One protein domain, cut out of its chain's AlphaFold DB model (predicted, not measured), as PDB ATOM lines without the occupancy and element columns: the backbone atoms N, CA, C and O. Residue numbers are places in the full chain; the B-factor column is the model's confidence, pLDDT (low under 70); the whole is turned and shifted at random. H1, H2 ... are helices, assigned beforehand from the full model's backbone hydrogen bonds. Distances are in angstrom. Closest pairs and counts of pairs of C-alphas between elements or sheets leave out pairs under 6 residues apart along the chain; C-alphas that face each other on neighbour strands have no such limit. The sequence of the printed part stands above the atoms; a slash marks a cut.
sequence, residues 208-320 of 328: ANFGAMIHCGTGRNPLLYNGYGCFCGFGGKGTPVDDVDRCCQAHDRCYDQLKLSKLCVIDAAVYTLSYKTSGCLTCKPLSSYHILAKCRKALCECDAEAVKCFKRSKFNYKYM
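This is residues 208 to 320 of the 328 residues of the protein "Phospholipase A2" of Actinia tenebrosa (UniProt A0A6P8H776). Two long helices, H5 and H3, lie side by side and run opposite ways, making the long axis of an elongated body. H1 packs on one side of H5, with the four-residue H2 next to it; the four-residue H4 is on that same side of the long pair, toward the start of H5. The printed part has 113 residues with five named helices, in the order H1 H2 H3 H4 H5, and no named strand; the class is all helix. It is compact, with a radius of gyration of the C-alphas of 13.9 A, and spans 46 by 29 by 18 A.

H5, residues 293 to 312, is the longest helix at 29.1 A and ends at C-alpha 312 (-21.332, -39.755, 35.914). H3, residues 243 to 260, measures 25.5 A. H1, residues 208 to 218, measures 14.7 A and begins at C-alpha 208 (-38.265, -33.377, 47.558). H2 is residues 222 to 225 and H4 residues 269 to 272.

H5 is the hub, touching three helices. It touches H3, closest at the C-alphas of Cys 247 and Ala 306, 5.7 A, at a shallow tilt of 11 degrees, opposite ways. With residues 303 to 311 alone it touches H1, closest at the C-alphas of Thr 218 and Lys 311, 5.2 A; they run the same way at 35.5 degrees, only just a steep tilt. H5 and H4 only just touch, with 3 pairs of C-alphas within 8 A. H1 touches H2, while H1 and H3 are apart. In H1, H3 and H5 every O i to N i+4 pair is within hydrogen-bond range; H2 and H4 are too short for one.

The C-alphas of Tyr 289 and Lys 318, 46.0 A, are the farthest apart. The printed part has no cut. The links H2 to H3 and H4 to H5 are long, 17 and 20 residues. The pLDDT is under 70 in residues 265 to 273 and 285 to 291.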
ATOM      1  N   ALA A 208     -38.586 -32.138  46.861       70.38
ATOM      2  CA  ALA A 208     -38.265 -33.377  47.558       70.38
ATOM      3  C   ALA A 208     -38.421 -34.672  46.730       70.38
ATOM      4  O   ALA A 208     -37.853 -35.677  47.140       70.38
ATOM      5  N   ASN A 209     -39.163 -34.701  45.613       84.25
ATOM      6  CA  ASN A 209     -39.153 -35.845  44.692       84.25
ATOM      7  C   ASN A 209     -37.810 -35.891  43.949       84.25
ATOM      8  O   ASN A 209     -37.092 -36.883  44.068       84.25
ATOM      9  N   PHE A 210     -37.433 -34.795  43.281       89.00
ATOM     10  CA  PHE A 210     -36.144 -34.686  42.591       89.00
ATOM     11  C   PHE A 210     -34.970 -34.801  43.573       89.00
ATOM     12  O   PHE A 210     -34.036 -35.558  43.349       89.00
ATOM     13  N   GLY A 211     -35.057 -34.152  44.734       87.56
ATOM     14  CA  GLY A 211     -34.062 -34.226  45.801       87.56
ATOM     15  C   GLY A 211     -33.910 -35.628  46.395       87.56
ATOM     16  O   GLY A 211     -32.785 -36.080  46.608       87.56
ATOM     17  N   ALA A 212     -35.011 -36.364  46.598       84.38
ATOM     18  CA  ALA A 212     -34.942 -37.777  46.975       84.38
ATOM     19  C   ALA A 212     -34.349 -38.637  45.849       84.38
ATOM     20  O   ALA A 212     -33.589 -39.560  46.135       84.38
ATOM     21  N   MET A 213     -34.639 -38.321  44.583       91.81
ATOM     22  CA  MET A 213     -34.055 -39.001  43.428       91.81
ATOM     23  C   MET A 213     -32.541 -38.765  43.332       91.81
ATOM     24  O   MET A 213     -31.796 -39.734  43.199       91.81
ATOM     25  N   ILE A 214     -32.076 -37.518  43.472       90.69
ATOM     26  CA  ILE A 214     -30.654 -37.144  43.521       90.69
ATOM     27  C   ILE A 214     -29.958 -37.900  44.653       90.69
ATOM     28  O   ILE A 214     -28.918 -38.524  44.423       90.69
ATOM     29  N   HIS A 215     -30.542 -37.887  45.855       89.06
ATOM     30  CA  HIS A 215     -29.982 -38.571  47.017       89.06
ATOM     31  C   HIS A 215     -29.886 -40.088  46.797       89.06
ATOM     32  O   HIS A 215     -28.817 -40.666  46.964       89.06
ATOM     33  N   CYS A 216     -30.961 -40.720  46.320       89.44
ATOM     34  CA  CYS A 216     -31.011 -42.154  46.019       89.44
ATOM     35  C   CYS A 216     -30.033 -42.547  44.891       89.44
ATOM     36  O   CYS A 216     -29.327 -43.548  44.988       89.44
ATOM     37  N   GLY A 217     -29.975 -41.764  43.809       90.56
ATOM     38  CA  GLY A 217     -29.199 -42.093  42.611       90.56
ATOM     39  C   GLY A 217     -27.700 -41.796  42.712       90.56
ATOM     40  O   GLY A 217     -26.904 -42.542  42.133       90.56
ATOM     41  N   THR A 218     -27.314 -40.736  43.437       89.94
ATOM     42  CA  THR A 218     -25.915 -40.266  43.557       89.94
ATOM     43  C   THR A 218     -25.293 -40.457  44.940       89.94
ATOM     44  O   THR A 218     -24.078 -40.332  45.063       89.94
ATOM     45  N   GLY A 219     -26.094 -40.692  45.985       87.88
ATOM     46  CA  GLY A 219     -25.648 -40.680  47.385       87.88
ATOM     47  C   GLY A 219     -25.351 -39.285  47.958       87.88
ATOM     48  O   GLY A 219     -25.063 -39.166  49.146       87.88
ATOM     49  N   ARG A 220     -25.416 -38.214  47.152       85.06
ATOM     50  CA  ARG A 220     -25.060 -36.849  47.581       85.06
ATOM     51  C   ARG A 220     -26.243 -36.119  48.224       85.06
ATOM     52  O   ARG A 220     -27.403 -36.496  48.046       85.06
ATOM     53  N   ASN A 221     -25.956 -35.054  48.972       81.25
ATOM     54  CA  ASN A 221     -26.983 -34.128  49.452       81.25
ATOM     55  C   ASN A 221     -27.520 -33.311  48.250       81.25
ATOM     56  O   ASN A 221     -26.719 -32.673  47.565       81.25
ATOM     57  N   PRO A 222     -28.838 -33.311  47.969       84.25
ATOM     58  CA  PRO A 222     -29.404 -32.602  46.819       84.25
ATOM     59  C   PRO A 222     -29.235 -31.079  46.874       84.25
ATOM     60  O   PRO A 222     -29.179 -30.446  45.824       84.25
ATOM     61  N   LEU A 223     -29.096 -30.485  48.066       82.00
ATOM     62  CA  LEU A 223     -28.904 -29.036  48.213       82.00
ATOM     63  C   LEU A 223     -27.580 -28.546  47.605       82.00
ATOM     64  O   LEU A 223     -27.490 -27.388  47.220       82.00
ATOM     65  N   LEU A 224     -26.584 -29.428  47.446       84.12
ATOM     66  CA  LEU A 224     -25.280 -29.098  46.856       84.12
ATOM     67  C   LEU A 224     -25.365 -28.690  45.374       84.12
ATOM     68  O   LEU A 224     -24.432 -28.082  44.859       84.12
ATOM     69  N   TYR A 225     -26.462 -29.030  44.691       83.31
ATOM     70  CA  TYR A 225     -26.708 -28.640  43.301       83.31
ATOM     71  C   TYR A 225     -27.513 -27.331  43.191       83.31
ATOM     72  O   TYR A 225     -27.589 -26.758  42.109       83.31
ATOM     73  N   ASN A 226     -28.120 -26.822  44.271       83.44
ATOM     74  CA  ASN A 226     -28.889 -25.577  44.200       83.44
ATOM     75  C   ASN A 226     -27.941 -24.371  44.104       83.44
ATOM     76  O   ASN A 226     -27.114 -24.162  44.990       83.44
ATOM     77  N   GLY A 227     -28.036 -23.593  43.022       82.00
ATOM     78  CA  GLY A 227     -27.079 -22.520  42.742       82.00
ATOM     79  C   GLY A 227     -25.680 -23.029  42.375       82.00
ATOM     80  O   GLY A 227     -24.703 -22.306  42.565       82.00
ATOM     81  N   TYR A 228     -25.564 -24.269  41.890       90.94
ATOM     82  CA  TYR A 228     -24.311 -24.785  41.346       90.94
ATOM     83  C   TYR A 228     -24.085 -24.251  39.926       90.94
ATOM     84  O   TYR A 228     -24.934 -24.427  39.056       90.94
ATOM     85  N   GLY A 229     -22.933 -23.627  39.681       95.31
ATOM     86  CA  GLY A 229     -22.577 -23.096  38.365       95.31
ATOM     87  C   GLY A 229     -23.580 -22.075  37.810       95.31
ATOM     88  O   GLY A 229     -24.257 -21.359  38.552       95.31
ATOM     89  N   CYS A 230     -23.657 -21.977  36.487       94.81
ATOM     90  CA  CYS A 230     -24.526 -21.031  35.799       94.81
ATOM     91  C   CYS A 230     -25.977 -21.515  35.659       94.81
ATOM     92  O   CYS A 230     -26.902 -20.702  35.715       94.81
ATOM     93  N   PHE A 231     -26.207 -22.818  35.519       94.69
ATOM     94  CA  PHE A 231     -27.513 -23.395  35.209       94.69
ATOM     95  C   PHE A 231     -28.234 -23.921  36.445       94.69
ATOM     96  O   PHE A 231     -29.359 -23.493  36.685       94.69
ATOM     97  N   CYS A 232     -27.605 -24.725  37.306       91.06
ATOM     98  CA  CYS A 232     -28.336 -25.398  38.387       91.06
ATOM     99  C   CYS A 232     -29.057 -24.430  39.352       91.06
ATOM    100  O   CYS A 232     -28.501 -23.422  39.799       91.06
ATOM    101  N   GLY A 233     -30.309 -24.741  39.698       84.19
ATOM    102  CA  GLY A 233     -31.204 -23.839  40.438       84.19
ATOM    103  C   GLY A 233     -31.943 -22.865  39.512       84.19
ATOM    104  O   GLY A 233     -32.091 -23.118  38.324       84.19
ATOM    105  N   PHE A 234     -32.432 -21.742  40.036       77.12
ATOM    106  CA  PHE A 234     -33.181 -20.778  39.218       77.12
ATOM    107  C   PHE A 234     -32.279 -19.985  38.250       77.12
ATOM    108  O   PHE A 234     -31.118 -19.695  38.553       77.12
ATOM    109  N   GLY A 235     -32.844 -19.597  37.099       72.56
ATOM    110  CA  GLY A 235     -32.276 -18.589  36.191       72.56
ATOM    111  C   GLY A 235     -31.040 -19.021  35.393       72.56
ATOM    112  O   GLY A 235     -30.080 -18.255  35.325       72.56
ATOM    113  N   GLY A 236     -31.035 -20.228  34.819       83.19
ATOM    114  CA  GLY A 236     -29.922 -20.727  34.005       83.19
ATOM    115  C   GLY A 236     -29.651 -19.909  32.733       83.19
ATOM    116  O   GLY A 236     -30.554 -19.681  31.929       83.19
ATOM    117  N   LYS A 237     -28.400 -19.466  32.543       85.06
ATOM    118  CA  LYS A 237     -27.934 -18.677  31.382       85.06
ATOM    119  C   LYS A 237     -26.415 -18.798  31.188       85.06
ATOM    120  O   LYS A 237     -25.722 -19.257  32.085       85.06
ATOM    121  N   GLY A 238     -25.887 -18.359  30.045       91.00
ATOM    122  CA  GLY A 238     -24.438 -18.323  29.791       91.00
ATOM    123  C   GLY A 238     -23.834 -19.677  29.390       91.00
ATOM    124  O   GLY A 238     -24.471 -20.470  28.694       91.00
ATOM    125  N   THR A 239     -22.594 -19.939  29.810       94.38
ATOM    126  CA  THR A 239     -21.830 -21.150  29.451       94.38
ATOM    127  C   THR A 239     -21.662 -22.056  30.674       94.38
ATOM    128  O   THR A 239     -21.239 -21.552  31.714       94.38
ATOM    129  N   PRO A 240     -21.941 -23.374  30.586       96.94
ATOM    130  CA  PRO A 240     -21.756 -24.281  31.714       96.94
ATOM    131  C   PRO A 240     -20.305 -24.325  32.207       96.94
ATOM    132  O   PRO A 240     -19.385 -24.496  31.405       96.94
ATOM    133  N   VAL A 241     -20.101 -24.207  33.521       96.44
ATOM    134  CA  VAL A 241     -18.760 -24.121  34.132       96.44
ATOM    135  C   VAL A 241     -18.055 -25.475  34.276       96.44
ATOM    136  O   VAL A 241     -16.833 -25.518  34.428       96.44
ATOM    137  N   ASP A 242     -18.814 -26.573  34.231       97.81
ATOM    138  CA  ASP A 242     -18.339 -27.957  34.148       97.81
ATOM    139  C   ASP A 242     -19.453 -28.916  33.668       97.81
ATOM    140  O   ASP A 242     -20.516 -28.496  33.201       97.81
ATOM    141  N   ASP A 243     -19.215 -30.225  33.782       98.06
ATOM    142  CA  ASP A 243     -20.164 -31.264  33.376       98.06
ATOM    143  C   ASP A 243     -21.368 -31.440  34.312       98.06
ATOM    144  O   ASP A 243     -22.389 -31.957  33.866       98.06
ATOM    145  N   VAL A 244     -21.299 -31.031  35.585       97.69
ATOM    146  CA  VAL A 244     -22.476 -31.011  36.479       97.69
ATOM    147  C   VAL A 244     -23.391 -29.857  36.083       97.69
ATOM    148  O   VAL A 244     -24.597 -30.048  35.941       97.69
ATOM    149  N   ASP A 245     -22.815 -28.689  35.811       97.56
ATOM    150  CA  ASP A 245     -23.555 -27.526  35.326       97.56
ATOM    151  C   ASP A 245     -24.180 -27.790  33.940       97.56
ATOM    152  O   ASP A 245     -25.320 -27.419  33.657       97.56
ATOM    153  N   ARG A 246     -23.483 -28.559  33.089       98.06
ATOM    154  CA  ARG A 246     -24.009 -29.036  31.799       98.06
ATOM    155  C   ARG A 246     -25.198 -29.994  31.964       98.06
ATOM    156  O   ARG A 246     -26.126 -29.931  31.157       98.06
ATOM    157  N   CYS A 247     -25.215 -30.838  33.002       98.00
ATOM    158  CA  CYS A 247     -26.392 -31.654  33.334       98.00
ATOM    159  C   CYS A 247     -27.610 -30.774  33.655       98.00
ATOM    160  O   CYS A 247     -28.716 -31.074  33.209       98.00
ATOM    161  N   CYS A 248     -27.411 -29.675  34.387       95.81
ATOM    162  CA  CYS A 248     -28.478 -28.732  34.718       95.81
ATOM    163  C   CYS A 248     -28.979 -27.965  33.490       95.81
ATOM    164  O   CYS A 248     -30.183 -27.891  33.282       95.81
ATOM    165  N   GLN A 249     -28.085 -27.521  32.597       96.38
ATOM    166  CA  GLN A 249     -28.489 -26.941  31.308       96.38
ATOM    167  C   GLN A 249     -29.376 -27.903  30.488       96.38
ATOM    168  O   GLN A 249     -30.315 -27.473  29.816       96.38
ATOM    169  N   ALA A 250     -29.079 -29.205  30.510       96.44
ATOM    170  CA  ALA A 250     -29.899 -30.210  29.834       96.44
ATOM    171  C   ALA A 250     -31.256 -30.432  30.535       96.44
ATOM    172  O   ALA A 250     -32.268 -30.616  29.857       96.44
ATOM    173  N   HIS A 251     -31.289 -30.372  31.869       94.62
ATOM    174  CA  HIS A 251     -32.506 -30.465  32.684       94.62
ATOM    175  C   HIS A 251     -33.454 -29.280  32.449       94.62
ATOM    176  O   HIS A 251     -34.624 -29.508  32.142       94.62
ATOM    177  N   ASP A 252     -32.932 -28.047  32.449       90.94
ATOM    178  CA  ASP A 252     -33.681 -26.823  32.120       90.94
ATOM    179  C   ASP A 252     -34.337 -26.933  30.734       90.94
ATOM    180  O   ASP A 252     -35.546 -26.746  30.586       90.94
ATOM    181  N   ARG A 253     -33.565 -27.348  29.716       90.75
ATOM    182  CA  ARG A 253     -34.083 -27.582  28.354       90.75
ATOM    183  C   ARG A 253     -35.171 -28.654  28.311       90.75
ATOM    184  O   ARG A 253     -36.129 -28.504  27.557       90.75
ATOM    185  N   CYS A 254     -35.040 -29.721  29.101       91.81
ATOM    186  CA  CYS A 254     -36.065 -30.761  29.208       91.81
ATOM    187  C   CYS A 254     -37.363 -30.175  29.786       91.81
ATOM    188  O   CYS A 254     -38.435 -30.346  29.208       91.81
ATOM    189  N   TYR A 255     -37.265 -29.392  30.863       86.19
ATOM    190  CA  TYR A 255     -38.403 -28.695  31.469       86.19
ATOM    191  C   TYR A 255     -39.069 -27.711  30.501       86.19
ATOM    192  O   TYR A 255     -40.297 -27.675  30.418       86.19
ATOM    193  N   ASP A 256     -38.292 -26.945  29.739       84.44
ATOM    194  CA  ASP A 256     -38.828 -26.006  28.753       84.44
ATOM    195  C   ASP A 256     -39.515 -26.725  27.584       84.44
ATOM    196  O   ASP A 256     -40.577 -26.291  27.140       84.44
ATOM    197  N   GLN A 257     -39.013 -27.885  27.150       86.44
ATOM    198  CA  GLN A 257     -39.719 -28.742  26.190       86.44
ATOM    199  C   GLN A 257     -41.055 -29.273  26.745       86.44
ATOM    200  O   GLN A 257     -42.038 -29.337  26.001       86.44
ATOM    201  N   LEU A 258     -41.150 -29.602  28.041       83.81
ATOM    202  CA  LEU A 258     -42.419 -30.014  28.666       83.81
ATOM    203  C   LEU A 258     -43.460 -28.884  28.724       83.81
ATOM    204  O   LEU A 258     -44.655 -29.162  28.584       83.81
ATOM    205  N   LYS A 259     -43.014 -27.629  28.892       77.75
ATOM    206  CA  LYS A 259     -43.864 -26.426  28.810       77.75
ATOM    207  C   LYS A 259     -44.304 -26.174  27.361       77.75
ATOM    208  O   LYS A 259     -45.496 -26.167  27.061       77.75
ATOM    209  N   LEU A 260     -43.346 -26.066  26.433       79.75
ATOM    210  CA  LEU A 260     -43.586 -25.738  25.018       79.75
ATOM    211  C   LEU A 260     -44.465 -26.767  24.294       79.75
ATOM    212  O   LEU A 260     -45.322 -26.394  23.496       79.75
ATOM    213  N   SER A 261     -44.302 -28.058  24.598       79.62
ATOM    214  CA  SER A 261     -45.144 -29.130  24.041       79.62
ATOM    215  C   SER A 261     -46.587 -29.128  24.562       79.62
ATOM    216  O   SER A 261     -47.403 -29.915  24.083       79.62
ATOM    217  N   LYS A 262     -46.909 -28.293  25.564       73.19
ATOM    218  CA  LYS A 262     -48.188 -28.263  26.300       73.19
ATOM    219  C   LYS A 262     -48.596 -29.614  26.906       73.19
ATOM    220  O   LYS A 262     -49.734 -29.782  27.345       73.19
ATOM    221  N   LEU A 263     -47.665 -30.573  26.989       72.00
ATOM    222  CA  LEU A 263     -47.875 -31.867  27.642       72.00
ATOM    223  C   LEU A 263     -48.201 -31.669  29.128       72.00
ATOM    224  O   LEU A 263     -49.016 -32.395  29.702       72.00
ATOM    225  N   CYS A 264     -47.578 -30.655  29.724       70.38
ATOM    226  CA  CYS A 264     -47.926 -30.083  31.010       70.38
ATOM    227  C   CYS A 264     -48.794 -28.832  30.788       70.38
ATOM    228  O   CYS A 264     -48.281 -27.763  30.499       70.38
ATOM    229  N   VAL A 265     -50.116 -28.969  30.948       57.84
ATOM    230  CA  VAL A 265     -51.126 -27.916  30.663       57.84
ATOM    231  C   VAL A 265     -51.001 -26.667  31.565       57.84
ATOM    232  O   VAL A 265     -51.661 -25.660  31.337       57.84
ATOM    233  N   ILE A 266     -50.171 -26.724  32.608       60.88
ATOM    234  CA  ILE A 266     -49.912 -25.637  33.559       60.88
ATOM    235  C   ILE A 266     -48.392 -25.478  33.638       60.88
ATOM    236  O   ILE A 266     -47.721 -26.436  34.011       60.88
ATOM    237  N   ASP A 267     -47.832 -24.298  33.366       52.03
ATOM    238  CA  ASP A 267     -46.365 -24.118  33.329       52.03
ATOM    239  C   ASP A 267     -45.682 -24.396  34.682       52.03
ATOM    240  O   ASP A 267     -44.576 -24.932  34.740       52.03
ATOM    241  N   ALA A 268     -46.375 -24.129  35.794       57.16
ATOM    242  CA  ALA A 268     -45.918 -24.460  37.147       57.16
ATOM    243  C   ALA A 268     -45.970 -25.971  37.483       57.16
ATOM    244  O   ALA A 268     -45.502 -26.390  38.548       57.16
ATOM    245  N   ALA A 269     -46.529 -26.812  36.606       59.38
ATOM    246  CA  ALA A 269     -46.653 -28.254  36.824       59.38
ATOM    247  C   ALA A 269     -45.293 -28.944  37.000       59.38
ATOM    248  O   ALA A 269     -45.171 -29.835  37.841       59.38
ATOM    249  N   VAL A 270     -44.265 -28.503  36.268       57.72
ATOM    250  CA  VAL A 270     -42.911 -29.082  36.347       57.72
ATOM    251  C   VAL A 270     -42.236 -28.861  37.712       57.72
ATOM    252  O   VAL A 270     -41.317 -29.585  38.071       57.72
ATOM    253  N   TYR A 271     -42.721 -27.913  38.520       58.09
ATOM    254  CA  TYR A 271     -42.182 -27.637  39.860       58.09
ATOM    255  C   TYR A 271     -43.074 -28.154  41.002       58.09
ATOM    256  O   TYR A 271     -42.628 -28.244  42.147       58.09
ATOM    257  N   THR A 272     -44.328 -28.522  40.718       60.53
ATOM    258  CA  THR A 272     -45.353 -28.828  41.740       60.53
ATOM    259  C   THR A 272     -45.932 -30.243  41.661       60.53
ATOM    260  O   THR A 272     -46.536 -30.715  42.629       60.53
ATOM    261  N   LEU A 273     -45.770 -30.952  40.539       69.31
ATOM    262  CA  LEU A 273     -46.339 -32.286  40.376       69.31
ATOM    263  C   LEU A 273     -45.459 -33.386  40.968       69.31
ATOM    264  O   LEU A 273     -44.431 -33.768  40.414       69.31
ATOM    265  N   SER A 274     -45.971 -34.027  42.016       76.38
ATOM    266  CA  SER A 274     -45.454 -35.322  42.446       76.38
ATOM    267  C   SER A 274     -45.681 -36.407  41.382       76.38
ATOM    268  O   SER A 274     -46.755 -36.534  40.781       76.38
ATOM    269  N   TYR A 275     -44.652 -37.227  41.194       82.38
ATOM    270  CA  TYR A 275     -44.629 -38.446  40.386       82.38
ATOM    271  C   TYR A 275     -44.206 -39.649  41.251       82.38
ATOM    272  O   TYR A 275     -43.860 -39.491  42.426       82.38
ATOM    273  N   LYS A 276     -44.241 -40.867  40.691       82.94
ATOM    274  CA  LYS A 276     -43.848 -42.111  41.379       82.94
ATOM    275  C   LYS A 276     -42.686 -42.790  40.653       82.94
ATOM    276  O   LYS A 276     -42.697 -42.864  39.428       82.94
ATOM    277  N   THR A 277     -41.747 -43.357  41.407       86.12
ATOM    278  CA  THR A 277     -40.630 -44.153  40.879       86.12
ATOM    279  C   THR A 277     -40.723 -45.630  41.290       86.12
ATOM    280  O   THR A 277     -41.530 -46.031  42.135       86.12
ATOM    281  N   SER A 278     -39.901 -46.463  40.652       86.75
ATOM    282  CA  SER A 278     -39.502 -47.803  41.072       86.75
ATOM    283  C   SER A 278     -37.990 -47.775  41.283       86.75
ATOM    284  O   SER A 278     -37.251 -47.424  40.363       86.75
ATOM    285  N   GLY A 279     -37.525 -48.071  42.497       86.56
ATOM    286  CA  GLY A 279     -36.153 -47.734  42.887       86.56
ATOM    287  C   GLY A 279     -35.874 -46.229  42.740       86.56
ATOM    288  O   GLY A 279     -36.788 -45.404  42.833       86.56
ATOM    289  N   CYS A 280     -34.612 -45.874  42.492       87.81
ATOM    290  CA  CYS A 280     -34.211 -44.474  42.368       87.81
ATOM    291  C   CYS A 280     -34.655 -43.831  41.041       87.81
ATOM    292  O   CYS A 280     -35.211 -42.742  41.064       87.81
ATOM    293  N   LEU A 281     -34.406 -44.479  39.894       92.50
ATOM    294  CA  LEU A 281     -34.369 -43.808  38.578       92.50
ATOM    295  C   LEU A 281     -35.434 -44.272  37.570       92.50
ATOM    296  O   LEU A 281     -35.481 -43.746  36.461       92.50
ATOM    297  N   THR A 282     -36.265 -45.263  37.904       91.56
ATOM    298  CA  THR A 282     -37.272 -45.790  36.967       91.56
ATOM    299  C   THR A 282     -38.618 -45.129  37.223       91.56
ATOM    300  O   THR A 282     -39.188 -45.282  38.300       91.56
ATOM    301  N   CYS A 283     -39.168 -44.422  36.243       92.12
ATOM    302  CA  CYS A 283     -40.451 -43.734  36.381       92.12
ATOM    303  C   CYS A 283     -41.630 -44.701  36.230       92.12
ATOM    304  O   CYS A 283     -41.709 -45.450  35.257       92.12
ATOM    305  N   LYS A 284     -42.565 -44.699  37.190       82.81
ATOM    306  CA  LYS A 284     -43.764 -45.544  37.110       82.81
ATOM    307  C   LYS A 284     -44.846 -44.864  36.267       82.81
ATOM    308  O   LYS A 284     -45.100 -43.674  36.472       82.81
ATOM    309  N   PRO A 285     -45.543 -45.602  35.382       69.62
ATOM    310  CA  PRO A 285     -46.762 -45.093  34.775       69.62
ATOM    311  C   PRO A 285     -47.793 -44.788  35.869       69.62
ATOM    312  O   PRO A 285     -47.906 -45.493  36.874       69.62
ATOM    313  N   LEU A 286     -48.544 -43.711  35.669       68.44
ATOM    314  CA  LEU A 286     -49.697 -43.351  36.489       68.44
ATOM    315  C   LEU A 286     -50.977 -43.706  35.731       68.44
ATOM    316  O   LEU A 286     -50.953 -43.798  34.505       68.44
ATOM    317  N   SER A 287     -52.085 -43.884  36.457       61.84
ATOM    318  CA  SER A 287     -53.390 -44.174  35.848       61.84
ATOM    319  C   SER A 287     -53.719 -43.164  34.745       61.84
ATOM    320  O   SER A 287     -53.641 -41.951  34.965       61.84
ATOM    321  N   SER A 288     -54.112 -43.680  33.577       57.72
ATOM    322  CA  SER A 288     -54.490 -42.909  32.385       57.72
ATOM    323  C   SER A 288     -55.663 -41.957  32.623       57.72
ATOM    324  O   SER A 288     -55.806 -40.983  31.890       57.72
ATOM    325  N   TYR A 289     -56.453 -42.185  33.678       48.50
ATOM    326  CA  TYR A 289     -57.549 -41.312  34.096       48.50
ATOM    327  C   TYR A 289     -57.079 -39.932  34.600       48.50
ATOM    328  O   TYR A 289     -57.852 -38.976  34.626       48.50
ATOM    329  N   HIS A 290     -55.807 -39.777  34.988       59.06
ATOM    330  CA  HIS A 290     -55.272 -38.453  35.303       59.06
ATOM    331  C   HIS A 290     -54.839 -37.721  34.030       59.06
ATOM    332  O   HIS A 290     -53.844 -38.087  33.409       59.06
ATOM    333  N   ILE A 291     -55.483 -36.588  33.739       63.81
ATOM    334  CA  ILE A 291     -55.119 -35.673  32.640       63.81
ATOM    335  C   ILE A 291     -53.630 -35.251  32.649       63.81
ATOM    336  O   ILE A 291     -53.030 -35.042  31.602       63.81
ATOM    337  N   LEU A 292     -52.993 -35.229  33.827       72.75
ATOM    338  CA  LEU A 292     -51.567 -34.923  34.023       72.75
ATOM    339  C   LEU A 292     -50.654 -36.168  34.114       72.75
ATOM    340  O   LEU A 292     -49.479 -36.032  34.449       72.75
ATOM    341  N   ALA A 293     -51.145 -37.386  33.851       77.31
ATOM    342  CA  ALA A 293     -50.343 -38.617  33.939       77.31
ATOM    343  C   ALA A 293     -49.130 -38.596  32.998       77.31
ATOM    344  O   ALA A 293     -48.029 -38.957  33.413       77.31
ATOM    345  N   LYS A 294     -49.323 -38.123  31.757       83.19
ATOM    346  CA  LYS A 294     -48.250 -38.001  30.759       83.19
ATOM    347  C   LYS A 294     -47.205 -36.961  31.186       83.19
ATOM    348  O   LYS A 294     -46.026 -37.292  31.222       83.19
ATOM    349  N   CYS A 295     -47.644 -35.772  31.613       84.25
ATOM    350  CA  CYS A 295     -46.777 -34.730  32.183       84.25
ATOM    351  C   CYS A 295     -45.940 -35.250  33.365       84.25
ATOM    352  O   CYS A 295     -44.723 -35.123  33.357       84.25
ATOM    353  N   ARG A 296     -46.563 -35.908  34.354       85.44
ATOM    354  CA  ARG A 296     -45.862 -36.470  35.528       85.44
ATOM    355  C   ARG A 296     -44.816 -37.521  35.165       85.44
ATOM    356  O   ARG A 296     -43.778 -37.586  35.817       85.44
ATOM    357  N   LYS A 297     -45.103 -38.361  34.166       88.81
ATOM    358  CA  LYS A 297     -44.156 -39.363  33.675       88.81
ATOM    359  C   LYS A 297     -42.962 -38.682  32.999       88.81
ATOM    360  O   LYS A 297     -41.836 -38.951  33.392       88.81
ATOM    361  N   ALA A 298     -43.218 -37.751  32.080       89.31
ATOM    362  CA  ALA A 298     -42.171 -37.023  31.367       89.31
ATOM    363  C   ALA A 298     -41.313 -36.143  32.302       89.31
ATOM    364  O   ALA A 298     -40.097 -36.090  32.159       89.31
ATOM    365  N   LEU A 299     -41.926 -35.534  33.324       89.69
ATOM    366  CA  LEU A 299     -41.233 -34.788  34.380       89.69
ATOM    367  C   LEU A 299     -40.261 -35.676  35.168       89.69
ATOM    368  O   LEU A 299     -39.095 -35.334  35.335       89.69
ATOM    369  N   CYS A 300     -40.733 -36.848  35.598       92.31
ATOM    370  CA  CYS A 300     -39.887 -37.850  36.239       92.31
ATOM    371  C   CYS A 300     -38.726 -38.289  35.331       92.31
ATOM    372  O   CYS A 300     -37.630 -38.546  35.819       92.31
ATOM    373  N   GLU A 301     -38.959 -38.384  34.019       94.50
ATOM    374  CA  GLU A 301     -37.942 -38.783  33.042       94.50
ATOM    375  C   GLU A 301     -36.863 -37.698  32.869       94.50
ATOM    376  O   GLU A 301     -35.680 -38.042  32.892       94.50
ATOM    377  N   CYS A 302     -37.229 -36.408  32.834       94.38
ATOM    378  CA  CYS A 302     -36.265 -35.298  32.900       94.38
ATOM    379  C   CYS A 302     -35.392 -35.373  34.166       94.38
ATOM    380  O   CYS A 302     -34.163 -35.304  34.081       94.38
ATOM    381  N   ASP A 303     -36.015 -35.560  35.334       95.25
ATOM    382  CA  ASP A 303     -35.308 -35.682  36.614       95.25
ATOM    383  C   ASP A 303     -34.372 -36.899  36.635       95.25
ATOM    384  O   ASP A 303     -33.217 -36.801  37.055       95.25
ATOM    385  N   ALA A 304     -34.834 -38.048  36.133       96.25
ATOM    386  CA  ALA A 304     -34.050 -39.278  36.103       96.25
ATOM    387  C   ALA A 304     -32.807 -39.158  35.215       96.25
ATOM    388  O   ALA A 304     -31.748 -39.664  35.598       96.25
ATOM    389  N   GLU A 305     -32.893 -38.478  34.068       97.69
ATOM    390  CA  GLU A 305     -31.721 -38.207  33.228       97.69
ATOM    391  C   GLU A 305     -30.753 -37.209  33.875       97.69
ATOM    392  O   GLU A 305     -29.543 -37.455  33.865       97.69
ATOM    393  N   ALA A 306     -31.250 -36.159  34.539       96.75
ATOM    394  CA  ALA A 306     -30.397 -35.245  35.301       96.75
ATOM    395  C   ALA A 306     -29.610 -35.987  36.398       96.75
ATOM    396  O   ALA A 306     -28.390 -35.848  36.495       96.75
ATOM    397  N   VAL A 307     -30.260 -36.878  37.160       97.12
ATOM    398  CA  VAL A 307     -29.587 -37.686  38.193       97.12
ATOM    399  C   VAL A 307     -28.610 -38.710  37.601       97.12
ATOM    400  O   VAL A 307     -27.523 -38.905  38.153       97.12
ATOM    401  N   LYS A 308     -28.934 -39.345  36.465       98.19
ATOM    402  CA  LYS A 308     -27.987 -40.213  35.733       98.19
ATOM    403  C   LYS A 308     -26.749 -39.435  35.288       98.19
ATOM    404  O   LYS A 308     -25.648 -39.975  35.374       98.19
ATOM    405  N   CYS A 309     -26.924 -38.189  34.855       98.38
ATOM    406  CA  CYS A 309     -25.843 -37.288  34.478       98.38
ATOM    407  C   CYS A 309     -24.985 -36.912  35.704       98.38
ATOM    408  O   CYS A 309     -23.796 -37.224  35.727       98.38
ATOM    409  N   PHE A 310     -25.588 -36.418  36.796       97.62
ATOM    410  CA  PHE A 310     -24.890 -36.105  38.059       97.62
ATOM    411  C   PHE A 310     -24.107 -37.285  38.663       97.62
ATOM    412  O   PHE A 310     -23.114 -37.086  39.369       97.62
ATOM    413  N   LYS A 311     -24.553 -38.527  38.421       96.69
ATOM    414  CA  LYS A 311     -23.847 -39.738  38.860       96.69
ATOM    415  C   LYS A 311     -22.542 -39.975  38.087       96.69
ATOM    416  O   LYS A 311     -21.607 -40.525  38.662       96.69
ATOM    417  N   ARG A 312     -22.492 -39.586  36.809       97.06
ATOM    418  CA  ARG A 312     -21.332 -39.755  35.914       97.06
ATOM    419  C   ARG A 312     -20.369 -38.566  35.991       97.06
ATOM    420  O   ARG A 312     -19.164 -38.766  35.892       97.06
ATOM    421  N   SER A 313     -20.889 -37.356  36.190       97.00
ATOM    422  CA  SER A 313     -20.092 -36.129  36.278       97.00
ATOM    423  C   SER A 313     -19.296 -36.030  37.586       97.00
ATOM    424  O   SER A 313     -19.762 -36.409  38.669       97.00
ATOM    425  N   LYS A 314     -18.086 -35.465  37.504       96.62
ATOM    426  CA  LYS A 314     -17.242 -35.158  38.667       96.62
ATOM    427  C   LYS A 314     -17.763 -33.898  39.363       96.62
ATOM    428  O   LYS A 314     -17.670 -32.811  38.812       96.62
ATOM    429  N   PHE A 315     -18.278 -34.044  40.581       95.06
ATOM    430  CA  PHE A 315     -18.766 -32.917  41.381       95.06
ATOM    431  C   PHE A 315     -17.614 -32.041  41.903       95.06
ATOM    432  O   PHE A 315     -16.621 -32.573  42.408       95.06
ATOM    433  N   ASN A 316     -17.756 -30.714  41.824       94.62
ATOM    434  CA  ASN A 316     -16.743 -29.750  42.252       94.62
ATOM    435  C   ASN A 316     -17.317 -28.689  43.208       94.62
ATOM    436  O   ASN A 316     -17.998 -27.752  42.798       94.62
ATOM    437  N   TYR A 317     -16.953 -28.785  44.490       91.94
ATOM    438  CA  TYR A 317     -17.391 -27.863  45.548       91.94
ATOM    439  C   TYR A 317     -17.104 -26.376  45.256       91.94
ATOM    440  O   TYR A 317     -17.826 -25.517  45.753       91.94
ATOM    441  N   LYS A 318     -16.110 -26.054  44.407       93.19
ATOM    442  CA  LYS A 318     -15.790 -24.674  43.983       93.19
ATOM    443  C   LYS A 318     -16.969 -23.950  43.316       93.19
ATOM    444  O   LYS A 318     -17.002 -22.720  43.323       93.19
ATOM    445  N   TYR A 319     -17.889 -24.690  42.702       93.44
ATOM    446  CA  TYR A 319     -19.002 -24.122  41.941       93.44
ATOM    447  C   TYR A 319     -20.331 -24.117  42.695       93.44
ATOM    448  O   TYR A 319     -21.334 -23.723  42.115       93.44
ATOM    449  N   MET A 320     -20.353 -24.488  43.977       86.69
ATOM    450  CA  MET A 320     -21.514 -24.261  44.843       86.69
ATOM    451  C   MET A 320     -21.718 -22.766  45.119       86.69
ATOM    452  O   MET A 320     -20.746 -22.014  45.196       86.69
TER     453      MET A 320